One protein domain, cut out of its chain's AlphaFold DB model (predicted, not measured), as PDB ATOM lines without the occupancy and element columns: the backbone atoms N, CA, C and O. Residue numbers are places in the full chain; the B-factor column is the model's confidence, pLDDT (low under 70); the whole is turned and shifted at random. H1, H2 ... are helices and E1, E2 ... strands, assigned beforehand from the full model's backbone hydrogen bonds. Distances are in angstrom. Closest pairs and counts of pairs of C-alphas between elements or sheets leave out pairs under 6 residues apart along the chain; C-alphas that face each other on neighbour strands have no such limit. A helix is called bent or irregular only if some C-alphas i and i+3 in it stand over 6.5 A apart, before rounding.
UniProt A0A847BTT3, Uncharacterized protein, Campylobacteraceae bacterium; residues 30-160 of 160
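What this domain is: This is residues 30 to 160 of the 160 residues of an uncharacterized protein of Campylobacteraceae bacterium (UniProt A0A847BTT3). A strongly twisted sheet of four strands has two helices over one face: H4 packs close on E2 and E1, and the long H2 runs beside H4, farther from the sheet. H1 and H3 lie toward opposite ends of the long axis; H1 grazes the sheet, while H3 is apart from the other named elements. After E4 the last stretch returns to E1, where residues 158 to 159 pair with 107 to 108. The 131 printed residues, mixed in class, hold four named helices, then four strands in a meander E1 E2 E3 E4, each the antiparallel neighbour of the one before. The whole is compact, with radius of gyration of the C-alphas 14.4 A and spans of 43 by 27 by 21 A.

Where its parts are: Find C-alpha 102 at (45.940, 30.791, 51.072); there E1, residues 102 to 109, begins. E2 is residues 118 to 125, 22.7 A long, E3 134 to 137, E4 146 to 149. H4, residues 84 to 98, is only just irregular: C-alphas 94 and 97 are 6.7 A apart. From C-alpha 40 at (34.682, 25.464, 49.658), H2, residues 40 to 61, runs 31.5 A. H1 is residues 30 to 35, H3 67 to 75.

How they stand to each other: Look for the hairpins at N 105 and O 122, 2.9 A, for E1 and E2; N 136 and O 121, 2.7 A, for E2 and E3; N 137 and O 146, 2.8 A, for E3 and E4. H4 is on the sheet, height 8.0 A; its closest C-alphas to E2 are Ala 88 and Ala 120, 4.6 A. H2, on the same face, touches H4, closest C-alphas Leu 57 and Tyr 87, 6.9 A, opposite ways at 35.1 degrees, only just steep. H1 touches residues 40 to 47 of H2 alone, closest C-alphas Gly 30 and Ala 43, 4.6 A. O i to N i+4 pairs are within hydrogen-bond range throughout H1, H2 and H3, and in 9 of 11 in H4.

The domain as a whole: The farthest C-alphas, Lys 40 and Leu 76, are 44.0 A apart. The printed part has no cut and no long link. Look for pLDDT under 70 at residues 62 to 70, 72 to 73, 75 and 78.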
ATOM      1  N   GLY A  30      34.019  33.592  46.038       97.56
ATOM      2  CA  GLY A  30      34.153  32.222  46.533       97.56
ATOM      3  C   GLY A  30      34.422  31.195  45.426       97.56
ATOM      4  O   GLY A  30      35.147  30.226  45.647       97.56
ATOM      5  N   GLU A  31      33.877  31.379  44.224       97.56
ATOM      6  CA  GLU A  31      34.163  30.508  43.072       97.56
ATOM      7  C   GLU A  31      35.582  30.713  42.532       97.56
ATOM      8  O   GLU A  31      36.256  29.732  42.214       97.56
ATOM      9  N   LEU A  32      36.069  31.956  42.494       97.50
ATOM     10  CA  LEU A  32      37.455  32.255  42.121       97.50
ATOM     11  C   LEU A  32      38.457  31.712  43.147       97.50
ATOM     12  O   LEU A  32      39.490  31.168  42.779       97.50
ATOM     13  N   LEU A  33      38.153  31.806  44.442       97.94
ATOM     14  CA  LEU A  33      39.019  31.237  45.476       97.94
ATOM     15  C   LEU A  33      39.055  29.705  45.392       97.94
ATOM     16  O   LEU A  33      40.114  29.097  45.545       97.94
ATOM     17  N   GLN A  34      37.925  29.063  45.092       97.62
ATOM     18  CA  GLN A  34      37.899  27.618  44.852       97.62
ATOM     19  C   GLN A  34      38.715  27.217  43.618       97.62
ATOM     20  O   GLN A  34      39.367  26.174  43.648       97.62
ATOM     21  N   SER A  35      38.722  28.026  42.552       95.81
ATOM     22  CA  SER A  35      39.478  27.702  41.334       95.81
ATOM     23  C   SER A  35      40.996  27.723  41.539       95.81
ATOM     24  O   SER A  35      41.704  27.011  40.829       95.81
ATOM     25  N   ILE A  36      41.486  28.454  42.547       96.00
ATOM     26  CA  ILE A  36      42.898  28.462  42.964       96.00
ATOM     27  C   ILE A  36      43.206  27.461  44.093       96.00
ATOM     28  O   ILE A  36      44.284  27.502  44.678       96.00
ATOM     29  N   GLY A  37      42.280  26.547  44.409       93.44
ATOM     30  CA  GLY A  37      42.514  25.435  45.341       93.44
ATOM     31  C   GLY A  37      42.027  25.648  46.777       93.44
ATOM     32  O   GLY A  37      42.279  24.798  47.631       93.44
ATOM     33  N   THR A  38      41.297  26.731  47.060       97.38
ATOM     34  CA  THR A  38      40.727  26.975  48.398       97.38
ATOM     35  C   THR A  38      39.580  25.997  48.685       97.38
ATOM     36  O   THR A  38      38.665  25.876  47.861       97.38
ATOM     37  N   PRO A  39      39.529  25.338  49.858       97.88
ATOM     38  CA  PRO A  39      38.372  24.551  50.270       97.88
ATOM     39  C   PRO A  39      37.086  25.383  50.267       97.88
ATOM     40  O   PRO A  39      37.069  26.532  50.708       97.88
ATOM     41  N   LYS A  40      35.977  24.782  49.827       97.81
ATOM     42  CA  LYS A  40      34.682  25.464  49.658       97.81
ATOM     43  C   LYS A  40      34.230  26.254  50.892       97.81
ATOM     44  O   LYS A  40      33.736  27.368  50.755       97.81
ATOM     45  N   GLU A  41      34.381  25.688  52.087       98.06
ATOM     46  CA  GLU A  41      33.972  26.339  53.339       98.06
ATOM     47  C   GLU A  41      34.777  27.612  53.622       98.06
ATOM     48  O   GLU A  41      34.205  28.645  53.971       98.06
ATOM     49  N   GLU A  42      36.093  27.553  53.424       98.19
ATOM     50  CA  GLU A  42      36.985  28.699  53.579       98.19
ATOM     51  C   GLU A  42      36.705  29.755  52.504       98.19
ATOM     52  O   GLU A  42      36.551  30.930  52.828       98.19
ATOM     53  N   ALA A  43      36.524  29.342  51.248       98.38
ATOM     54  CA  ALA A  43      36.212  30.249  50.148       98.38
ATOM     55  C   ALA A  43      34.904  31.028  50.377       98.38
ATOM     56  O   ALA A  43      34.868  32.241  50.182       98.38
ATOM     57  N   LEU A  44      33.841  30.359  50.840       98.19
ATOM     58  CA  LEU A  44      32.561  31.006  51.160       98.19
ATOM     59  C   LEU A  44      32.667  31.945  52.368       98.19
ATOM     60  O   LEU A  44      32.040  33.009  52.386       98.19
ATOM     61  N   LEU A  45      33.456  31.566  53.380       98.44
ATOM     62  CA  LEU A  45      33.731  32.427  54.526       98.44
ATOM     63  C   LEU A  45      34.446  33.705  54.079       98.44
ATOM     64  O   LEU A  45      34.000  34.799  54.429       98.44
ATOM     65  N   LEU A  46      35.526  33.566  53.313       98.56
ATOM     66  CA  LEU A  46      36.336  34.680  52.826       98.56
ATOM     67  C   LEU A  46      35.541  35.590  51.893       98.56
ATOM     68  O   LEU A  46      35.618  36.805  52.050       98.56
ATOM     69  N   ASP A  47      34.718  35.028  51.005       98.25
ATOM     70  CA  ASP A  47      33.825  35.790  50.130       98.25
ATOM     71  C   ASP A  47      32.926  36.734  50.942       98.25
ATOM     72  O   ASP A  47      32.969  37.961  50.790       98.25
ATOM     73  N   LYS A  48      32.183  36.171  51.899       98.38
ATOM     74  CA  LYS A  48      31.289  36.946  52.763       98.38
ATOM     75  C   LYS A  48      32.057  37.995  53.570       98.38
ATOM     76  O   LYS A  48      31.650  39.154  53.639       98.38
ATOM     77  N   LYS A  49      33.160  37.592  54.203       98.56
ATOM     78  CA  LYS A  49      33.946  38.444  55.104       98.56
ATOM     79  C   LYS A  49      34.599  39.607  54.363       98.56
ATOM     80  O   LYS A  49      34.549  40.729  54.860       98.56
ATOM     81  N   ALA A  50      35.141  39.367  53.172       98.19
ATOM     82  CA  ALA A  50      35.740  40.407  52.348       98.19
ATOM     83  C   ALA A  50      34.702  41.445  51.902       98.19
ATOM     84  O   ALA A  50      34.957  42.644  52.015       98.19
ATOM     85  N   HIS A  51      33.514  41.013  51.466       97.69
ATOM     86  CA  HIS A  51      32.430  41.928  51.097       97.69
ATOM     87  C   HIS A  51      31.938  42.766  52.284       97.69
ATOM     88  O   HIS A  51      31.871  43.994  52.181       97.69
ATOM     89  N   ASP A  52      31.639  42.124  53.418       97.38
ATOM     90  CA  ASP A  52      31.161  42.798  54.631       97.38
ATOM     91  C   ASP A  52      32.182  43.840  55.127       97.38
ATOM     92  O   ASP A  52      31.836  44.973  55.486       97.38
ATOM     93  N   TYR A  53      33.469  43.488  55.111       97.31
ATOM     94  CA  TYR A  53      34.516  44.378  55.597       97.31
ATOM     95  C   TYR A  53      34.848  45.500  54.611       97.31
ATOM     96  O   TYR A  53      35.052  46.637  55.033       97.31
ATOM     97  N   ALA A  54      34.798  45.253  53.299       94.69
ATOM     98  CA  ALA A  54      34.930  46.313  52.300       94.69
ATOM     99  C   ALA A  54      33.842  47.393  52.462       94.69
ATOM    100  O   ALA A  54      34.129  48.589  52.366       94.69
ATOM    101  N   LEU A  55      32.602  46.992  52.773       93.12
ATOM    102  CA  LEU A  55      31.524  47.931  53.101       93.12
ATOM    103  C   LEU A  55      31.813  48.706  54.394       93.12
ATOM    104  O   LEU A  55      31.613  49.920  54.426       93.12
ATOM    105  N   THR A  56      32.357  48.034  55.410       93.75
ATOM    106  CA  THR A  56      32.788  48.673  56.664       93.75
ATOM    107  C   THR A  56      33.866  49.737  56.415       93.75
ATOM    108  O   THR A  56      33.733  50.872  56.870       93.75
ATOM    109  N   LEU A  57      34.904  49.425  55.630       92.00
ATOM    110  CA  LEU A  57      35.967  50.373  55.263       92.00
ATOM    111  C   LEU A  57      35.423  51.576  54.486       92.00
ATOM    112  O   LEU A  57      35.825  52.717  54.721       92.00
ATOM    113  N   LYS A  58      34.475  51.341  53.575       87.12
ATOM    114  CA  LYS A  58      33.790  52.406  52.834       87.12
ATOM    115  C   LYS A  58      33.073  53.372  53.777       87.12
ATOM    116  O   LYS A  58      33.222  54.588  53.615       87.12
ATOM    117  N   ASP A  59      32.318  52.849  54.737       87.56
ATOM    118  CA  ASP A  59      31.573  53.666  55.696       87.56
ATOM    119  C   ASP A  59      32.527  54.435  56.625       87.56
ATOM    120  O   ASP A  59      32.336  55.635  56.835       87.56
ATOM    121  N   ASN A  60      33.623  53.803  57.057       87.81
ATOM    122  CA  ASN A  60      34.642  54.426  57.903       87.81
ATOM    123  C   ASN A  60      35.418  55.555  57.199       87.81
ATOM    124  O   ASN A  60      35.737  56.568  57.823       87.81
ATOM    125  N   TYR A  61      35.732  55.418  55.907       86.38
ATOM    126  CA  TYR A  61      36.584  56.381  55.187       86.38
ATOM    127  C   TYR A  61      35.809  57.448  54.411       86.38
ATOM    128  O   TYR A  61      36.352  58.509  54.064       86.38
ATOM    129  N   GLY A  62      34.505  57.254  54.201       68.31
ATOM    130  CA  GLY A  62      33.619  58.291  53.677       68.31
ATOM    131  C   GLY A  62      34.070  58.809  52.309       68.31
ATOM    132  O   GLY A  62      34.167  60.024  52.090       68.31
ATOM    133  N   SER A  63      34.396  57.897  51.391       62.69
ATOM    134  CA  SER A  63      34.876  58.180  50.031       62.69
ATOM    135  C   SER A  63      33.754  58.667  49.101       62.69
ATOM    136  O   SER A  63      33.473  58.073  48.064       62.69
ATOM    137  N   LYS A  64      33.090  59.773  49.468       63.75
ATOM    138  CA  LYS A  64      32.061  60.434  48.638       63.75
ATOM    139  C   LYS A  64      32.661  61.304  47.525       63.75
ATOM    140  O   LYS A  64      31.992  61.597  46.541       63.75
ATOM    141  N   LEU A  65      33.924  61.703  47.671       61.44
ATOM    142  CA  LEU A  65      34.640  62.532  46.701       61.44
ATOM    143  C   LEU A  65      35.313  61.676  45.612       61.44
ATOM    144  O   LEU A  65      35.581  60.490  45.838       61.44
ATOM    145  N   PRO A  66      35.588  62.235  44.418       66.56
ATOM    146  CA  PRO A  66      36.430  61.572  43.428       66.56
ATOM    147  C   PRO A  66      37.808  61.209  44.017       66.56
ATOM    148  O   PRO A  66      38.309  61.963  44.854       66.56
ATOM    149  N   PRO A  67      38.439  60.104  43.576       67.94
ATOM    150  CA  PRO A  67      39.690  59.598  44.151       67.94
ATOM    151  C   PRO A  67      40.809  60.635  44.280       67.94
ATOM    152  O   PRO A  67      41.449  60.721  45.321       67.94
ATOM    153  N   VAL A  68      40.990  61.487  43.264       65.50
ATOM    154  CA  VAL A  68      41.998  62.561  43.279       65.50
ATOM    155  C   VAL A  68      41.751  63.542  44.427       65.50
ATOM    156  O   VAL A  68      42.673  63.868  45.172       65.50
ATOM    157  N   TRP A  69      40.502  63.973  44.619       61.62
ATOM    158  CA  TRP A  69      40.135  64.879  45.707       61.62
ATOM    159  C   TRP A  69      40.262  64.201  47.065       61.62
ATOM    160  O   TRP A  69      40.812  64.791  47.986       61.62
ATOM    161  N   HIS A  70      39.809  62.951  47.188       63.84
ATOM    162  CA  HIS A  70      39.944  62.190  48.427       63.84
ATOM    163  C   HIS A  70      41.416  62.038  48.840       63.84
ATOM    164  O   HIS A  70      41.766  62.371  49.970       63.84
ATOM    165  N   ASN A  71      42.285  61.624  47.914       71.31
ATOM    166  CA  ASN A  71      43.715  61.464  48.172       71.31
ATOM    167  C   ASN A  71      44.380  62.801  48.513       71.31
ATOM    168  O   ASN A  71      45.186  62.867  49.435       71.31
ATOM    169  N   THR A  72      43.987  63.880  47.829       65.06
ATOM    170  CA  THR A  72      44.457  65.235  48.143       65.06
ATOM    171  C   THR A  72      44.072  65.635  49.568       65.06
ATOM    172  O   THR A  72      44.919  66.112  50.312       65.06
ATOM    173  N   PHE A  73      42.830  65.390  49.995       64.25
ATOM    174  CA  PHE A  73      42.392  65.717  51.355       64.25
ATOM    175  C   PHE A  73      43.109  64.902  52.434       64.25
ATOM    176  O   PHE A  73      43.415  65.460  53.485       64.25
ATOM    177  N   VAL A  74      43.403  63.621  52.193       71.00
ATOM    178  CA  VAL A  74      44.190  62.815  53.142       71.00
ATOM    179  C   VAL A  74      45.635  63.316  53.206       71.00
ATOM    180  O   VAL A  74      46.145  63.566  54.292       71.00
ATOM    181  N   ASN A  75      46.275  63.557  52.058       69.75
ATOM    182  CA  ASN A  75      47.662  64.035  52.007       69.75
ATOM    183  C   ASN A  75      47.840  65.442  52.599       69.75
ATOM    184  O   ASN A  75      48.890  65.746  53.153       69.75
ATOM    185  N   LEU A  76      46.816  66.296  52.508       70.69
ATOM    186  CA  LEU A  76      46.789  67.621  53.137       70.69
ATOM    187  C   LEU A  76      46.355  67.584  54.617       70.69
ATOM    188  O   LEU A  76      46.241  68.636  55.241       70.69
ATOM    189  N   GLY A  77      46.091  66.401  55.184       73.69
ATOM    190  CA  GLY A  77      45.761  66.223  56.603       73.69
ATOM    191  C   GLY A  77      44.313  66.544  56.989       73.69
ATOM    192  O   GLY A  77      43.976  66.511  58.169       73.69
ATOM    193  N   PHE A  78      43.427  66.814  56.026       64.38
ATOM    194  CA  PHE A  78      41.998  67.045  56.287       64.38
ATOM    195  C   PHE A  78      41.226  65.754  56.589       64.38
ATOM    196  O   PHE A  78      40.124  65.796  57.137       64.38
ATOM    197  N   LYS A  79      41.789  64.600  56.220       72.06
ATOM    198  CA  LYS A  79      41.312  63.267  56.595       72.06
ATOM    199  C   LYS A  79      42.480  62.429  57.092       72.06
ATOM    200  O   LYS A  79      43.565  62.503  56.534       72.06
ATOM    201  N   SER A  80      42.241  61.595  58.099       77.06
ATOM    202  CA  SER A  80      43.277  60.729  58.667       77.06
ATOM    203  C   SER A  80      43.586  59.503  57.805       77.06
ATOM    204  O   SER A  80      44.715  59.025  57.816       77.06
ATOM    205  N   ARG A  81      42.592  58.964  57.081       85.06
ATOM    206  CA  ARG A  81      42.690  57.697  56.333       85.06
ATOM    207  C   ARG A  81      41.835  57.705  55.062       85.06
ATOM    208  O   ARG A  81      40.989  58.581  54.885       85.06
ATOM    209  N   GLY A  82      42.055  56.703  54.205       85.19
ATOM    210  CA  GLY A  82      41.245  56.429  53.005       85.19
ATOM    211  C   GLY A  82      42.009  56.410  51.670       85.19
ATOM    212  O   GLY A  82      41.424  56.212  50.605       85.19
ATOM    213  N   LEU A  83      43.336  56.555  51.713       88.88
ATOM    214  CA  LEU A  83      44.213  56.204  50.583       88.88
ATOM    215  C   LEU A  83      44.104  54.712  50.230       88.88
ATOM    216  O   LEU A  83      43.833  53.890  51.105       88.88
ATOM    217  N   CYS A  84      44.382  54.361  48.973       90.69
ATOM    218  CA  CYS A  84      44.368  52.979  48.479       90.69
ATOM    219  C   CYS A  84      45.162  52.008  49.370       90.69
ATOM    220  O   CYS A  84      44.673  50.930  49.697       90.69
ATOM    221  N   TRP A  85      46.340  52.417  49.849       91.69
ATOM    222  CA  TRP A  85      47.154  51.590  50.739       91.69
ATOM    223  C   TRP A  85      46.518  51.356  52.113       91.69
ATOM    224  O   TRP A  85      46.715  50.282  52.672       91.69
ATOM    225  N   HIS A  86      45.722  52.297  52.640       93.25
ATOM    226  CA  HIS A  86      44.983  52.079  53.887       93.25
ATOM    227  C   HIS A  86      43.946  50.974  53.700       93.25
ATOM    228  O   HIS A  86      43.893  50.041  54.488       93.25
ATOM    229  N   TYR A  87      43.163  51.044  52.618       94.69
ATOM    230  CA  TYR A  87      42.184  50.005  52.301       94.69
ATOM    231  C   TYR A  87      42.844  48.634  52.130       94.69
ATOM    232  O   TYR A  87      42.334  47.654  52.663       94.69
ATOM    233  N   ALA A  88      43.969  48.566  51.413       96.81
ATOM    234  CA  ALA A  88      44.707  47.321  51.218       96.81
ATOM    235  C   ALA A  88      45.225  46.744  52.544       96.81
ATOM    236  O   ALA A  88      45.049  45.557  52.802       96.81
ATOM    237  N   HIS A  89      45.824  47.586  53.390       96.94
ATOM    238  CA  HIS A  89      46.379  47.172  54.676       96.94
ATOM    239  C   HIS A  89      45.300  46.699  55.650       96.94
ATOM    240  O   HIS A  89      45.429  45.633  56.238       96.94
ATOM    241  N   ASP A  90      44.208  47.447  55.789       97.38
ATOM    242  CA  ASP A  90      43.163  47.084  56.749       97.38
ATOM    243  C   ASP A  90      42.393  45.847  56.286       97.38
ATOM    244  O   ASP A  90      42.039  44.989  57.093       97.38
ATOM    245  N   LEU A  91      42.160  45.715  54.973       97.88
ATOM    246  CA  LEU A  91      41.586  44.493  54.420       97.88
ATOM    247  C   LEU A  91      42.520  43.299  54.645       97.88
ATOM    248  O   LEU A  91      42.037  42.232  55.007       97.88
ATOM    249  N   TYR A  92      43.835  43.475  54.481       98.50
ATOM    250  CA  TYR A  92      44.830  42.449  54.799       98.50
ATOM    251  C   TYR A  92      44.775  42.042  56.278       98.50
ATOM    252  O   TYR A  92      44.628  40.858  56.565       98.50
ATOM    253  N   GLU A  93      44.816  42.994  57.214       98.38
ATOM    254  CA  GLU A  93      44.765  42.708  58.657       98.38
ATOM    255  C   GLU A  93      43.490  41.961  59.060       98.38
ATOM    256  O   GLU A  93      43.514  41.126  59.965       98.38
ATOM    257  N   TYR A  94      42.377  42.235  58.378       98.50
ATOM    258  CA  TYR A  94      41.115  41.548  58.618       98.50
ATOM    259  C   TYR A  94      41.054  40.146  57.997       98.50
ATOM    260  O   TYR A  94      40.507  39.227  58.607       98.50
ATOM    261  N   ILE A  95      41.573  39.977  56.778       98.50
ATOM    262  CA  ILE A  95      41.417  38.752  55.982       98.50
ATOM    263  C   ILE A  95      42.526  37.733  56.241       98.50
ATOM    264  O   ILE A  95      42.223  36.548  56.348       98.50
ATOM    265  N   ALA A  96      43.783  38.155  56.380       98.06
ATOM    266  CA  ALA A  96      44.924  37.248  56.529       98.06
ATOM    267  C   ALA A  96      44.810  36.282  57.731       98.06
ATOM    268  O   ALA A  96      45.156  35.114  57.592       98.06
ATOM    269  N   PRO A  97      44.260  36.669  58.898       98.31
ATOM    270  CA  PRO A  97      44.051  35.715  59.993       98.31
ATOM    271  C   PRO A  97      42.974  34.654  59.708       98.31
ATOM    272  O   PRO A  97      42.864  33.672  60.442       98.31
ATOM    273  N   LEU A  98      42.135  34.868  58.690       97.88
ATOM    274  CA  LEU A  98      41.053  33.962  58.298       97.88
ATOM    275  C   LEU A  98      41.497  32.947  57.236       97.88
ATOM    276  O   LEU A  98      40.788  31.961  57.028       97.88
ATOM    277  N   THR A  99      42.638  33.175  56.578       97.00
ATOM    278  CA  THR A  99      43.185  32.282  55.553       97.00
ATOM    279  C   THR A  99      43.959  31.129  56.190       97.00
ATOM    280  O   THR A  99      44.857  31.335  57.004       97.00
ATOM    281  N   LYS A 100      43.612  29.901  55.808       96.75
ATOM    282  CA  LYS A 100      44.261  28.646  56.206       96.75
ATOM    283  C   LYS A 100      44.966  27.965  55.036       96.75
ATOM    284  O   LYS A 100      45.980  27.311  55.250       96.75
ATOM    285  N   SER A 101      44.414  28.079  53.830       96.88
ATOM    286  CA  SER A 101      44.926  27.431  52.610       96.88
ATOM    287  C   SER A 101      45.448  28.419  51.564       96.88
ATOM    288  O   SER A 101      45.740  28.034  50.432       96.88
ATOM    289  N   LEU A 102      45.574  29.689  51.948       98.19
ATOM    290  CA  LEU A 102      45.940  30.791  51.072       98.19
ATOM    291  C   LEU A 102      47.026  31.654  51.707       98.19
ATOM    292  O   LEU A 102      47.042  31.838  52.925       98.19
ATOM    293  N   ASP A 103      47.851  32.246  50.853       98.19
ATOM    294  CA  ASP A 103      48.704  33.374  51.194       98.19
ATOM    295  C   ASP A 103      47.977  34.686  50.886       98.19
ATOM    296  O   ASP A 103      47.383  34.870  49.818       98.19
ATOM    297  N   ALA A 104      48.050  35.617  51.834       98.31
ATOM    298  CA  ALA A 104      47.574  36.984  51.686       98.31
ATOM    299  C   ALA A 104      48.770  37.906  51.414       98.31
ATOM    300  O   ALA A 104      49.713  37.955  52.202       98.31
ATOM    301  N   VAL A 105      48.743  38.650  50.309       98.44
ATOM    302  CA  VAL A 105      49.871  39.488  49.873       98.44
ATOM    303  C   VAL A 105      49.380  40.889  49.531       98.44
ATOM    304  O   VAL A 105      48.498  41.061  48.689       98.44
ATOM    305  N   ILE A 106      49.962  41.915  50.156       98.44
ATOM    306  CA  ILE A 106      49.733  43.299  49.728       98.44
ATOM    307  C   ILE A 106      50.492  43.525  48.422       98.44
ATOM    308  O   ILE A 106      51.704  43.322  48.343       98.44
ATOM    309  N   VAL A 107      49.772  43.986  47.404       98.12
ATOM    310  CA  VAL A 107      50.334  44.296  46.091       98.12
ATOM    311  C   VAL A 107      50.231  45.780  45.782       98.12
ATOM    312  O   VAL A 107      49.355  46.492  46.281       98.12
ATOM    313  N   VAL A 108      51.132  46.244  44.925       96.94
ATOM    314  CA  VAL A 108      51.186  47.618  44.439       96.94
ATOM    315  C   VAL A 108      51.338  47.645  42.920       96.94
ATOM    316  O   VAL A 108      52.112  46.892  42.331       96.94
ATOM    317  N   ALA A 109      50.587  48.530  42.277       95.69
ATOM    318  CA  ALA A 109      50.719  48.870  40.872       95.69
ATOM    319  C   ALA A 109      51.324  50.268  40.746       95.69
ATOM    320  O   ALA A 109      51.002  51.163  41.525       95.69
ATOM    321  N   HIS A 110      52.186  50.462  39.743       92.81
ATOM    322  CA  HIS A 110      52.850  51.743  39.460       92.81
ATOM    323  C   HIS A 110      53.563  52.368  40.676       92.81
ATOM    324  O   HIS A 110      53.473  53.579  40.886       92.81
ATOM    325  N   LEU A 111      54.268  51.546  41.460       87.38
ATOM    326  CA  LEU A 111      55.028  51.978  42.636       87.38
ATOM    327  C   LEU A 111      55.915  53.199  42.329       87.38
ATOM    328  O   LEU A 111      56.629  53.219  41.322       87.38
ATOM    329  N   GLY A 112      55.853  54.218  43.187       82.06
ATOM    330  CA  GLY A 112      56.588  55.477  43.042       82.06
ATOM    331  C   GLY A 112      55.899  56.516  42.150       82.06
ATOM    332  O   GLY A 112      56.375  57.646  42.038       82.06
ATOM    333  N   SER A 113      54.768  56.181  41.520       83.81
ATOM    334  CA  SER A 113      53.979  57.147  40.756       83.81
ATOM    335  C   SER A 113      53.060  57.951  41.668       83.81
ATOM    336  O   SER A 113      52.048  57.442  42.141       83.81
ATOM    337  N   TRP A 114      53.328  59.251  41.799       74.19
ATOM    338  CA  TRP A 114      52.504  60.172  42.594       74.19
ATOM    339  C   TRP A 114      50.999  60.118  42.273       74.19
ATOM    340  O   TRP A 114      50.162  60.286  43.154       74.19
ATOM    341  N   MET A 115      50.647  59.880  41.005       76.56
ATOM    342  CA  MET A 115      49.256  59.925  40.531       76.56
ATOM    343  C   MET A 115      48.646  58.554  40.240       76.56
ATOM    344  O   MET A 115      47.425  58.460  40.121       76.56
ATOM    345  N   LYS A 116      49.469  57.519  40.030       83.75
ATOM    346  CA  LYS A 116      49.003  56.203  39.555       83.75
ATOM    347  C   LYS A 116      49.302  55.061  40.514       83.75
ATOM    348  O   LYS A 116      48.854  53.954  40.233       83.75
ATOM    349  N   GLU A 117      50.063  55.301  41.583       90.00
ATOM    350  CA  GLU A 117      50.308  54.268  42.581       90.00
ATOM    351  C   GLU A 117      48.977  53.798  43.169       90.00
ATOM    352  O   GLU A 117      48.136  54.594  43.598       90.00
ATOM    353  N   HIS A 118      48.782  52.488  43.153       93.56
ATOM    354  CA  HIS A 118      47.574  51.864  43.658       93.56
ATOM    355  C   HIS A 118      47.939  50.601  44.420       93.56
ATOM    356  O   HIS A 118      48.858  49.893  44.023       93.56
ATOM    357  N   SER A 119      47.259  50.331  45.526       95.75
ATOM    358  CA  SER A 119      47.516  49.159  46.364       95.75
ATOM    359  C   SER A 119      46.239  48.359  46.555       95.75
ATOM    360  O   SER A 119      45.157  48.934  46.668       95.75
ATOM    361  N   ALA A 120      46.387  47.042  46.620       97.88
ATOM    362  CA  ALA A 120      45.304  46.095  46.838       97.88
ATOM    363  C   ALA A 120      45.810  44.880  47.630       97.88
ATOM    364  O   ALA A 120      47.005  44.763  47.916       97.88
ATOM    365  N   LEU A 121      44.892  43.986  47.986       98.62
ATOM    366  CA  LEU A 121      45.201  42.676  48.550       98.62
ATOM    367  C   LEU A 121      45.127  41.629  47.434       98.62
ATOM    368  O   LEU A 121      44.231  41.697  46.602       98.62
ATOM    369  N   VAL A 122      46.020  40.647  47.419       98.69
ATOM    370  CA  VAL A 122      45.891  39.430  46.609       98.69
ATOM    371  C   VAL A 122      45.818  38.229  47.539       98.69
ATOM    372  O   VAL A 122      46.584  38.140  48.497       98.69
ATOM    373  N   LEU A 123      44.894  37.318  47.243       98.62
ATOM    374  CA  LEU A 123      44.853  35.982  47.824       98.62
ATOM    375  C   LEU A 123      45.350  34.979  46.781       98.62
ATOM    376  O   LEU A 123      44.851  34.975  45.656       98.62
ATOM    377  N   THR A 124      46.326  34.150  47.135       98.19
ATOM    378  CA  THR A 124      46.913  33.132  46.246       98.19
ATOM    379  C   THR A 124      47.077  31.802  46.978       98.19
ATOM    380  O   THR A 124      47.032  31.771  48.207       98.19
ATOM    381  N   CYS A 125      47.240  30.695  46.250       95.62
ATOM    382  CA  CYS A 125      47.568  29.415  46.876       95.62
ATOM    383  C   CYS A 125      48.916  29.478  47.609       95.62
ATOM    384  O   CYS A 125      49.782  30.278  47.264       95.62
ATOM    385  N   LEU A 126      49.089  28.637  48.634       96.12
ATOM    386  CA  LEU A 126      50.302  28.634  49.460       96.12
ATOM    387  C   LEU A 126      51.573  28.475  48.610       96.12
ATOM    388  O   LEU A 126      51.743  27.475  47.910       96.12
ATOM    389  N   GLY A 127      52.476  29.449  48.700       94.75
ATOM    390  CA  GLY A 127      53.749  29.494  47.978       94.75
ATOM    391  C   GLY A 127      53.638  29.795  46.480       94.75
ATOM    392  O   GLY A 127      54.663  29.809  45.796       94.75
ATOM    393  N   CYS A 128      52.432  30.028  45.962       96.12
ATOM    394  CA  CYS A 128      52.202  30.371  44.565       96.12
ATOM    395  C   CYS A 128      52.567  31.831  44.274       96.12
ATOM    396  O   CYS A 128      52.668  32.673  45.170       96.12
ATOM    397  N   SER A 129      52.747  32.159  42.995       97.12
ATOM    398  CA  SER A 129      52.988  33.548  42.608       97.12
ATOM    399  C   SER A 129      51.703  34.382  42.730       97.12
ATOM    400  O   SER A 129      50.587  33.852  42.717       97.12
ATOM    401  N   ILE A 130      51.833  35.709  42.839       97.69
ATOM    402  CA  ILE A 130      50.656  36.592  42.912       97.69
ATOM    403  C   ILE A 130      49.849  36.577  41.610       97.69
ATOM    404  O   ILE A 130      48.644  36.801  41.631       97.69
ATOM    405  N   GLU A 131      50.488  36.286  40.476       97.38
ATOM    406  CA  GLU A 131      49.847  36.199  39.166       97.38
ATOM    407  C   GLU A 131      48.818  35.064  39.109       97.38
ATOM    408  O   GLU A 131      47.893  35.114  38.304       97.38
ATOM    409  N   GLU A 132      48.952  34.042  39.952       96.94
ATOM    410  CA  GLU A 132      47.998  32.932  40.060       96.94
ATOM    411  C   GLU A 132      46.848  33.223  41.032       96.94
ATOM    412  O   GLU A 132      45.917  32.430  41.134       96.94
ATOM    413  N   GLY A 133      46.892  34.366  41.718       97.88
ATOM    414  CA  GLY A 133      45.918  34.745  42.727       97.88
ATOM    415  C   GLY A 133      44.723  35.546  42.209       97.88
ATOM    416  O   GLY A 133      44.566  35.858  41.023       97.88
ATOM    417  N   VAL A 134      43.884  35.927  43.167       98.44
ATOM    418  CA  VAL A 134      42.711  36.784  42.999       98.44
ATOM    419  C   VAL A 134      42.978  38.104  43.716       98.44
ATOM    420  O   VAL A 134      43.289  38.117  44.908       98.44
ATOM    421  N   VAL A 135      42.856  39.224  43.003       98.31
ATOM    422  CA  VAL A 135      42.947  40.556  43.612       98.31
ATOM    423  C   VAL A 135      41.642  40.887  44.325       98.31
ATOM    424  O   VAL A 135      40.562  40.604  43.816       98.31
ATOM    425  N   LEU A 136      41.745  41.501  45.498       98.25
ATOM    426  CA  LEU A 136      40.674  42.066  46.304       98.25
ATOM    427  C   LEU A 136      40.980  43.555  46.503       98.25
ATOM    428  O   LEU A 136      41.932  43.945  47.183       98.25
ATOM    429  N   ASP A 137      40.156  44.406  45.904       96.69
ATOM    430  CA  ASP A 137      40.356  45.846  45.844       96.69
ATOM    431  C   ASP A 137      39.119  46.581  46.368       96.69
ATOM    432  O   ASP A 137      38.132  46.814  45.662       96.69
ATOM    433  N   ALA A 138      39.177  46.933  47.653       94.19
ATOM    434  CA  ALA A 138      38.108  47.635  48.359       94.19
ATOM    435  C   ALA A 138      38.098  49.157  48.111       94.19
ATOM    436  O   ALA A 138      37.221  49.853  48.627       94.19
ATOM    437  N   TRP A 139      39.056  49.691  47.344       91.81
ATOM    438  CA  TRP A 139      39.171  51.128  47.071       91.81
ATOM    439  C   TRP A 139      38.670  51.502  45.673       91.81
ATOM    440  O   TRP A 139      38.027  52.544  45.503       91.81
ATOM    441  N   ARG A 140      38.943  50.658  44.668       88.81
ATOM    442  CA  ARG A 140      38.706  50.946  43.241       88.81
ATOM    443  C   ARG A 140      37.258  51.284  42.919       88.81
ATOM    444  O   ARG A 140      37.007  52.279  42.239       88.81
ATOM    445  N   ASP A 141      36.314  50.483  43.403       81.94
ATOM    446  CA  ASP A 141      34.893  50.803  43.322       81.94
ATOM    447  C   ASP A 141      34.392  51.187  44.708       81.94
ATOM    448  O   ASP A 141      34.143  50.367  45.580       81.94
ATOM    449  N   ARG A 142      34.200  52.490  44.899       76.94
ATOM    450  CA  ARG A 142      33.754  53.106  46.158       76.94
ATOM    451  C   ARG A 142      32.394  52.593  46.662       76.94
ATOM    452  O   ARG A 142      31.912  53.077  47.683       76.94
ATOM    453  N   LYS A 143      31.725  51.690  45.939       81.06
ATOM    454  CA  LYS A 143      30.446  51.084  46.324       81.06
ATOM    455  C   LYS A 143      30.564  49.628  46.765       81.06
ATOM    456  O   LYS A 143      29.747  49.209  47.581       81.06
ATOM    457  N   LYS A 144      31.511  48.863  46.221       88.81
ATOM    458  CA  LYS A 144      31.604  47.412  46.413       88.81
ATOM    459  C   LYS A 144      33.046  46.932  46.289       88.81
ATOM    460  O   LYS A 144      33.851  47.555  45.607       88.81
ATOM    461  N   LEU A 145      33.337  45.788  46.896       94.88
ATOM    462  CA  LEU A 145      34.598  45.096  46.669       94.88
ATOM    463  C   LEU A 145      34.749  44.769  45.179       94.88
ATOM    464  O   LEU A 145      33.840  44.195  44.574       94.88
ATOM    465  N   ILE A 146      35.892  45.127  44.598       95.25
ATOM    466  CA  ILE A 146      36.299  44.610  43.294       95.25
ATOM    467  C   ILE A 146      37.163  43.383  43.507       95.25
ATOM    468  O   ILE A 146      38.087  43.411  44.314       95.25
ATOM    469  N   TYR A 147      36.863  42.327  42.762       97.19
ATOM    470  CA  TYR A 147      37.660  41.117  42.743       97.19
ATOM    471  C   TYR A 147      37.721  40.532  41.337       97.19
ATOM    472  O   TYR A 147      36.783  40.697  40.557       97.19
ATOM    473  N   LEU A 148      38.852  39.909  41.015       96.88
ATOM    474  CA  LEU A 148      39.107  39.228  39.747       96.88
ATOM    475  C   LEU A 148      40.445  38.468  39.805       96.88
ATOM    476  O   LEU A 148      41.281  38.785  40.655       96.88
ATOM    477  N   PRO A 149      40.700  37.504  38.907       97.50
ATOM    478  CA  PRO A 149      42.038  36.943  38.736       97.50
ATOM    479  C   PRO A 149      43.064  38.033  38.401       97.50
ATOM    480  O   PRO A 149      42.791  38.919  37.590       97.50
ATOM    481  N   VAL A 150      44.270  37.952  38.968       97.06
ATOM    482  CA  VAL A 150      45.333  38.951  38.732       97.06
ATOM    483  C   VAL A 150      45.680  39.074  37.243       97.06
ATOM    484  O   VAL A 150      45.865  40.183  36.749       97.06
ATOM    485  N   LYS A 151      45.687  37.958  36.502       95.81
ATOM    486  CA  LYS A 151      45.950  37.922  35.046       95.81
ATOM    487  C   LYS A 151      44.893  38.636  34.199       95.81
ATOM    488  O   LYS A 151      45.168  38.963  33.048       95.81
ATOM    489  N   GLU A 152      43.699  38.847  34.740       94.94
ATOM    490  CA  GLU A 152      42.602  39.535  34.054       94.94
ATOM    491  C   GLU A 152      42.538  41.026  34.413       94.94
ATOM    492  O   GLU A 152      41.701  41.758  33.878       94.94
ATOM    493  N   ASP A 153      43.407  41.493  35.317       95.31
ATOM    494  CA  ASP A 153      43.418  42.882  35.753       95.31
ATOM    495  C   ASP A 153      44.284  43.758  34.842       95.31
ATOM    496  O   ASP A 153      45.267  43.332  34.240       95.31
ATOM    497  N   ILE A 154      43.923  45.036  34.759       93.38
ATOM    498  CA  ILE A 154      44.651  46.040  33.972       93.38
ATOM    499  C   ILE A 154      45.895  46.563  34.698       93.38
ATOM    500  O   ILE A 154      46.740  47.226  34.095       93.38
ATOM    501  N   TYR A 155      45.972  46.340  36.008       94.06
ATOM    502  CA  TYR A 155      47.035  46.858  36.850       94.06
ATOM    503  C   TYR A 155      48.244  45.913  36.836       94.06
ATOM    504  O   TYR A 155      48.085  44.713  37.050       94.06
ATOM    505  N   PRO A 156      49.472  46.434  36.642       96.06
ATOM    506  CA  PRO A 156      50.690  45.632  36.694       96.06
ATOM    507  C   PRO A 156      51.091  45.373  38.151       96.06
ATOM    508  O   PRO A 156      52.032  45.988  38.662       96.06
ATOM    509  N   TRP A 157      50.330  44.513  38.827       97.25
ATOM    510  CA  TRP A 157      50.527  44.169  40.231       97.25
ATOM    511  C   TRP A 157      51.901  43.559  40.487       97.25
ATOM    512  O   TRP A 157      52.395  42.751  39.706       97.25
ATOM    513  N   ARG A 158      52.515  43.961  41.598       96.50
ATOM    514  CA  ARG A 158      53.748  43.382  42.141       96.50
ATOM    515  C   ARG A 158      53.629  43.308  43.660       96.50
ATOM    516  O   ARG A 158      52.929  44.155  44.221       96.50
ATOM    517  N   PRO A 159      54.296  42.357  44.334       95.88
ATOM    518  CA  PRO A 159      54.401  42.384  45.789       95.88
ATOM    519  C   PRO A 159      54.975  43.733  46.248       95.88
ATOM    520  O   PRO A 159      55.855  44.282  45.575       95.88
ATOM    521  N   ARG A 160      54.418  44.288  47.327       86.25
ATOM    522  CA  ARG A 160      54.872  45.561  47.904       86.25
ATOM    523  C   ARG A 160      56.163  45.406  48.701       86.25
ATOM    524  O   ARG A 160      56.314  44.369  49.379       86.25
TER     525      ARG A 160